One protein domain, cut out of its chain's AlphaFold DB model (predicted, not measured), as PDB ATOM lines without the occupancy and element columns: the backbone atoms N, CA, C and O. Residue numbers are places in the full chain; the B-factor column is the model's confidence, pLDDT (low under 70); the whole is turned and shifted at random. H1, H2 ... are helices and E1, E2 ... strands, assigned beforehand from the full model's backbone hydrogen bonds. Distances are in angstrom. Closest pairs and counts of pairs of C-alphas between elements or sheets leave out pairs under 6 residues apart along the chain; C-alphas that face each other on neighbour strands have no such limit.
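What this domain is: This is residues 2 to 71 of the 72 residues of an uncharacterized protein of Betaproteobacteria bacterium (UniProt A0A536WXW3). What is the main shape? A small, strongly twisted sheet of three strands makes the body, and the long helix H1 runs out from one end of it, with residues 2 to 15 sticking out. The short helix H3 packs beside the foot of H1, the short helix H2 sits at the other end of the sheet, and a long link leads from H2 back to E2. How is it made up? The printed part has 70 residues with three named helices and three named strands, in the order H1, E1, H2, E2, E3, H3; the sheet runs E1, E3, E2, antiparallel throughout, and the class is mixed, helices and strands. The outline is a rod of 55 by 20 by 17 A, only just loose, close to extended, with a radius of gyration of the C-alphas of 16.5 A.

Where its parts are: Where are the strands? E3, residues 58 to 64, is 19.1 A long; E1, residues 22 to 26, is 13.3 A and E2, residues 52 to 55, is 9.9 A. Where are the helices? H1, residues 2 to 19, is 26.0 A long and begins with C-alpha 2 at (114.117, 102.241, 139.258). H2 is residues 29 to 34, 8.8 A, and H3 is residues 65 to 70, 9.1 A, ending with C-alpha 70 at (108.558, 129.966, 119.655).

How they stand to each other: How is the sheet joined? E1 and E3 are antiparallel at 149 degrees, with N 23 and O 63 2.8 A apart, within hydrogen-bond range. E2 and E3 form a hairpin, antiparallel at 128 degrees, with N 55 and O 58 within hydrogen-bond range at 2.8 A. E1, H2 and E2 form a split strand-helix-strand unit, two strands of one sheet with a helix between them along the chain and E3 between them in the sheet, and its crossover is right-handed. How do the helices stand? H3 is on the sheet but only grazes it, with residues 65 to 69. H1 and H3 only just touch, with 3 pairs of C-alphas within 8 A, about perpendicular at 75 degrees; H1 does so with residues 18 to 19 alone, and the closest C-alphas, of Ser 19 and Met 66, are 5.2 A apart. H2 is only just not on the sheet, with 4 pairs of C-alphas within 10 A. Are the helix backbones complete? Every O i to N i+4 pair is within hydrogen-bond range in H1, H2 and H3.

The domain as a whole: How large is it? The two C-alphas farthest apart, of Arg 2 and Arg 33, lie 55.7 A from each other. Is any link long? The link from H2 to E2 is long, 17 residues, and in it residues 45 to 46 pair with 49 to 50, antiparallel. Is the model sure? Mean pLDDT of the printed part is 93.3, no printed residue is under 70, and the printed part has no cut.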
ATOM      1  N   ARG A   2     114.046 102.626 140.688       87.62
ATOM      2  CA  ARG A   2     114.117 102.241 139.258       87.62
ATOM      3  C   ARG A   2     112.826 102.520 138.470       87.62
ATOM      4  O   ARG A   2     112.893 103.092 137.391       87.62
ATOM      5  N   SER A   3     111.661 102.208 139.035       87.31
ATOM      6  CA  SER A   3     110.367 102.464 138.380       87.31
ATOM      7  C   SER A   3     110.039 103.954 138.232       87.31
ATOM      8  O   SER A   3     109.437 104.338 137.239       87.31
ATOM      9  N   LEU A   4     110.475 104.799 139.175       91.19
ATOM     10  CA  LEU A   4     110.293 106.255 139.089       91.19
ATOM     11  C   LEU A   4     111.185 106.864 138.003       91.19
ATOM     12  O   LEU A   4     110.732 107.725 137.259       91.19
ATOM     13  N   LEU A   5     112.424 106.377 137.873       94.62
ATOM     14  CA  LEU A   5     113.318 106.784 136.788       94.62
ATOM     15  C   LEU A   5     112.743 106.397 135.422       94.62
ATOM     16  O   LEU A   5     112.698 107.231 134.526       94.62
ATOM     17  N   ILE A   6     112.248 105.163 135.280       96.06
ATOM     18  CA  ILE A   6     111.616 104.704 134.034       96.06
ATOM     19  C   ILE A   6     110.384 105.557 133.711       96.06
ATOM     20  O   ILE A   6     110.263 106.039 132.590       96.06
ATOM     21  N   ALA A   7     109.503 105.795 134.689       95.38
ATOM     22  CA  ALA A   7     108.329 106.643 134.495       95.38
ATOM     23  C   ALA A   7     108.712 108.073 134.079       95.38
ATOM     24  O   ALA A   7     108.102 108.628 133.167       95.38
ATOM     25  N   GLY A   8     109.757 108.641 134.689       97.19
ATOM     26  CA  GLY A   8     110.290 109.951 134.318       97.19
ATOM     27  C   GLY A   8     110.801 109.993 132.876       97.19
ATOM     28  O   GLY A   8     110.441 110.898 132.129       97.19
ATOM     29  N   VAL A   9     111.577 108.991 132.453       97.00
ATOM     30  CA  VAL A   9     112.074 108.894 131.069       97.00
ATOM     31  C   VAL A   9     110.917 108.771 130.078       97.00
ATOM     32  O   VAL A   9     110.895 109.485 129.079       97.00
ATOM     33  N   VAL A  10     109.932 107.916 130.365       97.38
ATOM     34  CA  VAL A  10     108.749 107.750 129.506       97.38
ATOM     35  C   VAL A  10     107.981 109.063 129.379       97.38
ATOM     36  O   VAL A  10     107.631 109.456 128.268       97.38
ATOM     37  N   LEU A  11     107.768 109.778 130.487       97.56
ATOM     38  CA  LEU A  11     107.086 111.071 130.471       97.56
ATOM     39  C   LEU A  11     107.820 112.081 129.581       97.56
ATOM     40  O   LEU A  11     107.193 112.719 128.737       97.56
ATOM     41  N   VAL A  12     109.142 112.196 129.730       97.44
ATOM     42  CA  VAL A  12     109.960 113.107 128.916       97.44
ATOM     43  C   VAL A  12     109.860 112.754 127.431       97.44
ATOM     44  O   VAL A  12     109.650 113.644 126.609       97.44
ATOM     45  N   VAL A  13     109.940 111.469 127.078       97.00
ATOM     46  CA  VAL A  13     109.805 111.020 125.683       97.00
ATOM     47  C   VAL A  13     108.421 111.353 125.123       97.00
ATOM     48  O   VAL A  13     108.334 111.866 124.010       97.00
ATOM     49  N   CYS A  14     107.346 111.135 125.886       97.12
ATOM     50  CA  CYS A  14     105.991 111.487 125.456       97.12
ATOM     51  C   CYS A  14     105.834 112.995 125.212       97.12
ATOM     52  O   CYS A  14     105.240 113.398 124.212       97.12
ATOM     53  N   VAL A  15     106.392 113.832 126.092       96.62
ATOM     54  CA  VAL A  15     106.353 115.294 125.940       96.62
ATOM     55  C   VAL A  15     107.133 115.738 124.702       96.62
ATOM     56  O   VAL A  15     106.627 116.551 123.929       96.62
ATOM     57  N   LEU A  16     108.324 115.178 124.471       95.38
ATOM     58  CA  LEU A  16     109.127 115.473 123.280       95.38
ATOM     59  C   LEU A  16     108.437 115.015 121.990       95.38
ATOM     60  O   LEU A  16     108.396 115.755 121.012       95.38
ATOM     61  N   ALA A  17     107.849 113.819 121.981       95.06
ATOM     62  CA  ALA A  17     107.110 113.324 120.824       95.06
ATOM     63  C   ALA A  17     105.902 114.219 120.504       95.06
ATOM     64  O   ALA A  17     105.646 114.535 119.341       95.06
ATOM     65  N   TRP A  18     105.185 114.681 121.533       95.81
ATOM     66  CA  TRP A  18     104.069 115.605 121.361       95.81
ATOM     67  C   TRP A  18     104.517 116.980 120.856       95.81
ATOM     68  O   TRP A  18     103.867 117.549 119.979       95.81
ATOM     69  N   SER A  19     105.615 117.527 121.380       95.88
ATOM     70  CA  SER A  19     106.096 118.861 121.002       95.88
ATOM     71  C   SER A  19     106.648 118.903 119.574       95.88
ATOM     72  O   SER A  19     106.499 119.915 118.882       95.88
ATOM     73  N   LEU A  20     107.220 117.790 119.114       95.94
ATOM     74  CA  LEU A  20     107.761 117.637 117.768       95.94
ATOM     75  C   LEU A  20     106.702 117.298 116.717       95.94
ATOM     76  O   LEU A  20     107.023 117.319 115.534       95.94
ATOM     77  N   ARG A  21     105.442 117.036 117.094       95.56
ATOM     78  CA  ARG A  21     104.388 116.716 116.118       95.56
ATOM     79  C   ARG A  21     104.257 117.825 115.059       95.56
ATOM     80  O   ARG A  21     104.262 119.010 115.412       95.56
ATOM     81  N   PRO A  22     104.092 117.479 113.773       95.94
ATOM     82  CA  PRO A  22     103.931 118.471 112.725       95.94
ATOM     83  C   PRO A  22     102.550 119.122 112.827       95.94
ATOM     84  O   PRO A  22     101.533 118.455 113.020       95.94
ATOM     85  N   VAL A  23     102.509 120.437 112.663       95.19
ATOM     86  CA  VAL A  23     101.281 121.215 112.509       95.19
ATOM     87  C   VAL A  23     101.390 121.927 111.169       95.19
ATOM     88  O   VAL A  23     102.393 122.589 110.908       95.19
ATOM     89  N   CYS A  24     100.373 121.827 110.320       94.62
ATOM     90  CA  CYS A  24     100.340 122.489 109.016       94.62
ATOM     91  C   CYS A  24      99.174 123.476 108.979       94.62
ATOM     92  O   CYS A  24      98.068 123.132 109.389       94.62
ATOM     93  N   VAL A  25      99.433 124.699 108.523       94.00
ATOM     94  CA  VAL A  25      98.425 125.759 108.377       94.00
ATOM     95  C   VAL A  25      98.457 126.223 106.927       94.00
ATOM     96  O   VAL A  25      99.551 126.324 106.362       94.00
ATOM     97  N   PRO A  26      97.294 126.443 106.303       95.62
ATOM     98  CA  PRO A  26      97.240 126.921 104.934       95.62
ATOM     99  C   PRO A  26      97.764 128.344 104.803       95.62
ATOM    100  O   PRO A  26      97.537 129.165 105.686       95.62
ATOM    101  N   LEU A  27      98.452 128.608 103.695       93.88
ATOM    102  CA  LEU A  27      98.917 129.941 103.336       93.88
ATOM    103  C   LEU A  27      97.885 130.631 102.447       93.88
ATOM    104  O   LEU A  27      97.390 130.026 101.490       93.88
ATOM    105  N   SER A  28      97.579 131.892 102.747       92.62
ATOM    106  CA  SER A  28      96.705 132.710 101.904       92.62
ATOM    107  C   SER A  28      97.418 133.167 100.626       92.62
ATOM    108  O   SER A  28      98.646 133.119 100.505       92.62
ATOM    109  N   ALA A  29      96.648 133.650  99.648       90.69
ATOM    110  CA  ALA A  29      97.213 134.199  98.417       90.69
ATOM    111  C   ALA A  29      98.086 135.442  98.679       90.69
ATOM    112  O   ALA A  29      99.078 135.660  97.984       90.69
ATOM    113  N   GLU A  30      97.738 136.244  99.684       91.38
ATOM    114  CA  GLU A  30      98.497 137.419 100.117       91.38
ATOM    115  C   GLU A  30      99.835 137.011 100.737       91.38
ATOM    116  O   GLU A  30     100.874 137.555 100.360       91.38
ATOM    117  N   GLU A  31      99.834 136.010 101.622       90.62
ATOM    118  CA  GLU A  31     101.063 135.469 102.213       90.62
ATOM    119  C   GLU A  31     101.987 134.889 101.139       90.62
ATOM    120  O   GLU A  31     103.190 135.150 101.154       90.62
ATOM    121  N   LEU A  32     101.432 134.176 100.153       89.81
ATOM    122  CA  LEU A  32     102.206 133.642  99.030       89.81
ATOM    123  C   LEU A  32     102.895 134.738  98.211       89.81
ATOM    124  O   LEU A  32     104.040 134.563  97.795       89.81
ATOM    125  N   ARG A  33     102.229 135.878  98.006       89.38
ATOM    126  CA  ARG A  33     102.799 137.032  97.290       89.38
ATOM    127  C   ARG A  33     103.832 137.797  98.113       89.38
ATOM    128  O   ARG A  33     104.649 138.503  97.532       89.38
ATOM    129  N   SER A  34     103.801 137.671  99.440       89.94
ATOM    130  CA  SER A  34     104.763 138.338 100.326       89.94
ATOM    131  C   SER A  34     106.171 137.737 100.255       89.94
ATOM    132  O   SER A  34     107.142 138.368 100.679       89.94
ATOM    133  N   PHE A  35     106.314 136.523  99.714       88.56
ATOM    134  CA  PHE A  35     107.615 135.883  99.600       88.56
ATOM    135  C   PHE A  35     108.466 136.535  98.510       88.56
ATOM    136  O   PHE A  35     108.098 136.561  97.340       88.56
ATOM    137  N   ASN A  36     109.663 136.983  98.891       89.38
ATOM    138  CA  ASN A  36     110.634 137.539  97.947       89.38
ATOM    139  C   ASN A  36     111.154 136.490  96.942       89.38
ATOM    140  O   ASN A  36     111.489 136.812  95.809       89.38
ATOM    141  N   VAL A  37     111.222 135.223  97.364       90.38
ATOM    142  CA  VAL A  37     111.579 134.076  96.517       90.38
ATOM    143  C   VAL A  37     110.331 133.213  96.328       90.38
ATOM    144  O   VAL A  37     109.695 132.900  97.340       90.38
ATOM    145  N   PRO A  38     109.990 132.786  95.094       90.56
ATOM    146  CA  PRO A  38     108.843 131.913  94.851       90.56
ATOM    147  C   PRO A  38     108.851 130.686  95.767       90.56
ATOM    148  O   PRO A  38     109.882 130.022  95.921       90.56
ATOM    149  N   ILE A  39     107.704 130.380  96.376       91.06
ATOM    150  CA  ILE A  39     107.576 129.314  97.382       91.06
ATOM    151  C   ILE A  39     107.985 127.939  96.832       91.06
ATOM    152  O   ILE A  39     108.517 127.107  97.563       91.06
ATOM    153  N   GLU A  40     107.816 127.716  95.529       90.38
ATOM    154  CA  GLU A  40     108.211 126.501  94.815       90.38
ATOM    155  C   GLU A  40     109.722 126.240  94.893       90.38
ATOM    156  O   GLU A  40     110.154 125.088  94.907       90.38
ATOM    157  N   GLN A  41     110.523 127.307  94.948       92.12
ATOM    158  CA  GLN A  41     111.986 127.248  94.988       92.12
ATOM    159  C   GLN A  41     112.526 127.198  96.421       92.12
ATOM    160  O   GLN A  41     113.718 126.973  96.639       92.12
ATOM    161  N   ARG A  42     111.657 127.391  97.416       91.38
ATOM    162  CA  ARG A  42     112.038 127.380  98.823       91.38
ATOM    163  C   ARG A  42     112.290 125.956  99.318       91.38
ATOM    164  O   ARG A  42     111.510 125.024  99.103       91.38
ATOM    165  N   THR A  43     113.404 125.798 100.023       92.25
ATOM    166  CA  THR A  43     113.867 124.517 100.581       92.25
ATOM    167  C   THR A  43     113.993 124.554 102.102       92.25
ATOM    168  O   THR A  43     114.643 123.694 102.692       92.25
ATOM    169  N   ASP A  44     113.335 125.522 102.746       92.00
ATOM    170  CA  ASP A  44     113.340 125.696 104.195       92.00
ATOM    171  C   ASP A  44     112.898 124.422 104.930       92.00
ATOM    172  O   ASP A  44     111.955 123.722 104.527       92.00
ATOM    173  N   ARG A  45     113.573 124.137 106.046       93.75
ATOM    174  CA  ARG A  45     113.300 122.986 106.909       93.75
ATOM    175  C   ARG A  45     113.107 123.442 108.349       93.75
ATOM    176  O   ARG A  45     113.801 124.341 108.810       93.75
ATOM    177  N   ASP A  46     112.186 122.786 109.042       93.69
ATOM    178  CA  ASP A  46     111.955 122.947 110.472       93.69
ATOM    179  C   ASP A  46     112.262 121.625 111.175       93.69
ATOM    180  O   ASP A  46     111.536 120.645 111.023       93.69
ATOM    181  N   ILE A  47     113.368 121.584 111.918       92.38
ATOM    182  CA  ILE A  47     113.895 120.388 112.594       92.38
ATOM    183  C   ILE A  47     114.099 119.214 111.616       92.38
ATOM    184  O   ILE A  47     115.193 119.028 111.093       92.38
ATOM    185  N   TYR A  48     113.055 118.427 111.349       92.94
ATOM    186  CA  TYR A  48     113.082 117.273 110.450       92.94
ATOM    187  C   TYR A  48     112.133 117.396 109.241       92.94
ATOM    188  O   TYR A  48     112.252 116.618 108.292       92.94
ATOM    189  N   LEU A  49     111.212 118.368 109.230       93.69
ATOM    190  CA  LEU A  49     110.167 118.505 108.207       93.69
ATOM    191  C   LEU A  49     110.459 119.639 107.212       93.69
ATOM    192  O   LEU A  49     111.138 120.611 107.532       93.69
ATOM    193  N   LYS A  50     109.945 119.521 105.981       94.94
ATOM    194  CA  LYS A  50     109.971 120.617 104.997       94.94
ATOM    195  C   LYS A  50     108.929 121.665 105.394       94.94
ATOM    196  O   LYS A  50     107.783 121.292 105.633       94.94
ATOM    197  N   VAL A  51     109.302 122.943 105.448       94.88
ATOM    198  CA  VAL A  51     108.388 123.994 105.928       94.88
ATOM    199  C   VAL A  51     107.259 124.232 104.940       94.88
ATOM    200  O   VAL A  51     106.092 124.157 105.304       94.88
ATOM    201  N   PHE A  52     107.589 124.477 103.678       95.31
ATOM    202  CA  PHE A  52     106.594 124.756 102.651       95.31
ATOM    203  C   PHE A  52     106.291 123.493 101.853       95.31
ATOM    204  O   PHE A  52     107.180 122.894 101.238       95.31
ATOM    205  N   GLN A  53     105.032 123.069 101.886       94.50
ATOM    206  CA  GLN A  53     104.558 121.864 101.210       94.50
ATOM    207  C   GLN A  53     103.231 122.148 100.514       94.50
ATOM    208  O   GLN A  53     102.443 122.970 100.977       94.50
ATOM    209  N   ARG A  54     102.970 121.454  99.407       93.56
ATOM    210  CA  ARG A  54     101.712 121.574  98.672       93.56
ATOM    211  C   ARG A  54     100.790 120.420  99.060       93.56
ATOM    212  O   ARG A  54     101.180 119.262  98.933       93.56
ATOM    213  N   GLN A  55      99.588 120.734  99.535       91.69
ATOM    214  CA  GLN A  55      98.522 119.773  99.818       91.69
ATOM    215  C   GLN A  55      97.380 120.013  98.824       91.69
ATOM    216  O   GLN A  55      96.579 120.933  98.977       91.69
ATOM    217  N   GLY A  56      97.350 119.210  97.757       90.19
ATOM    218  CA  GLY A  56      96.435 119.417  96.633       90.19
ATOM    219  C   GLY A  56      96.730 120.730  95.901       90.19
ATOM    220  O   GLY A  56      97.828 120.939  95.380       90.19
ATOM    221  N   GLU A  57      95.754 121.632  95.871       89.44
ATOM    222  CA  GLU A  57      95.902 122.956  95.255       89.44
ATOM    223  C   GLU A  57      96.383 124.035  96.232       89.44
ATOM    224  O   GLU A  57      96.708 125.141  95.807       89.44
ATOM    225  N   GLN A  58      96.496 123.711  97.523       93.56
ATOM    226  CA  GLN A  58      96.810 124.676  98.568       93.56
ATOM    227  C   GLN A  58      98.242 124.512  99.073       93.56
ATOM    228  O   GLN A  58      98.693 123.411  99.402       93.56
ATOM    229  N   TRP A  59      98.968 125.623  99.170       95.50
ATOM    230  CA  TRP A  59     100.236 125.657  99.888       95.50
ATOM    231  C   TRP A  59      99.979 125.717 101.390       95.50
ATOM    232  O   TRP A  59      99.122 126.459 101.865       95.50
ATOM    233  N   VAL A  60     100.737 124.930 102.145       95.56
ATOM    234  CA  VAL A  60     100.706 124.930 103.604       95.56
ATOM    235  C   VAL A  60     102.100 125.194 104.150       95.56
ATOM    236  O   VAL A  60     103.114 124.768 103.587       95.56
ATOM    237  N   GLN A  61     102.135 125.866 105.291       94.94
ATOM    238  CA  GLN A  61     103.321 125.979 106.114       94.94
ATOM    239  C   GLN A  61     103.235 124.952 107.243       94.94
ATOM    240  O   GLN A  61     102.378 125.035 108.129       94.94
ATOM    241  N   CYS A  62     104.137 123.983 107.222       94.56
ATOM    242  CA  CYS A  62     104.311 122.990 108.262       94.56
ATOM    243  C   CYS A  62     105.482 123.389 109.171       94.56
ATOM    244  O   CYS A  62     106.564 123.729 108.703       94.56
ATOM    245  N   LYS A  63     105.261 123.349 110.482       95.69
ATOM    246  CA  LYS A  63     106.267 123.523 111.543       95.69
ATOM    247  C   LYS A  63     105.919 122.530 112.654       95.69
ATOM    248  O   LYS A  63     104.752 122.150 112.788       95.69
ATOM    249  N   THR A  64     106.883 122.102 113.456       96.44
ATOM    250  CA  THR A  64     106.589 121.385 114.698       96.44
ATOM    251  C   THR A  64     105.732 122.268 115.603       96.44
ATOM    252  O   THR A  64     105.780 123.502 115.522       96.44
ATOM    253  N   TRP A  65     104.915 121.648 116.460       95.69
ATOM    254  CA  TRP A  65     104.091 122.397 117.408       95.69
ATOM    255  C   TRP A  65     104.949 123.362 118.237       95.69
ATOM    256  O   TRP A  65     104.579 124.524 118.381       95.69
ATOM    257  N   MET A  66     106.125 122.909 118.684       95.12
ATOM    258  CA  MET A  66     107.090 123.729 119.415       95.12
ATOM    259  C   MET A  66     107.599 124.923 118.597       95.12
ATOM    260  O   MET A  66     107.507 126.054 119.069       95.12
ATOM    261  N   SER A  67     108.083 124.705 117.368       94.88
ATOM    262  CA  SER A  67     108.586 125.794 116.519       94.88
ATOM    263  C   SER A  67     107.526 126.858 116.252       94.88
ATOM    264  O   SER A  67     107.853 128.037 116.217       94.88
ATOM    265  N   ARG A  68     106.249 126.474 116.127       91.44
ATOM    266  CA  ARG A  68     105.144 127.437 116.004       91.44
ATOM    267  C   ARG A  68     104.949 128.326 117.230       91.44
ATOM    268  O   ARG A  68     104.569 129.476 117.061       91.44
ATOM    269  N   GLN A  69     105.143 127.801 118.440       92.38
ATOM    270  CA  GLN A  69     104.973 128.600 119.661       92.38
ATOM    271  C   GLN A  69     106.138 129.570 119.878       92.38
ATOM    272  O   GLN A  69     105.953 130.627 120.470       92.38
ATOM    273  N   LEU A  70     107.335 129.198 119.418       88.88
ATOM    274  CA  LEU A  70     108.558 129.966 119.655       88.88
ATOM    275  C   LEU A  70     108.895 130.934 118.513       88.88
ATOM    276  O   LEU A  70     109.514 131.966 118.759       88.88
ATOM    277  N   PHE A  71     108.502 130.608 117.280       77.88
ATOM    278  CA  PHE A  71     108.864 131.350 116.074       77.88
ATOM    279  C   PHE A  71     107.643 131.495 115.160       77.88
ATOM    280  O   PHE A  71     107.267 130.547 114.453       77.88
TER     281      PHE A  71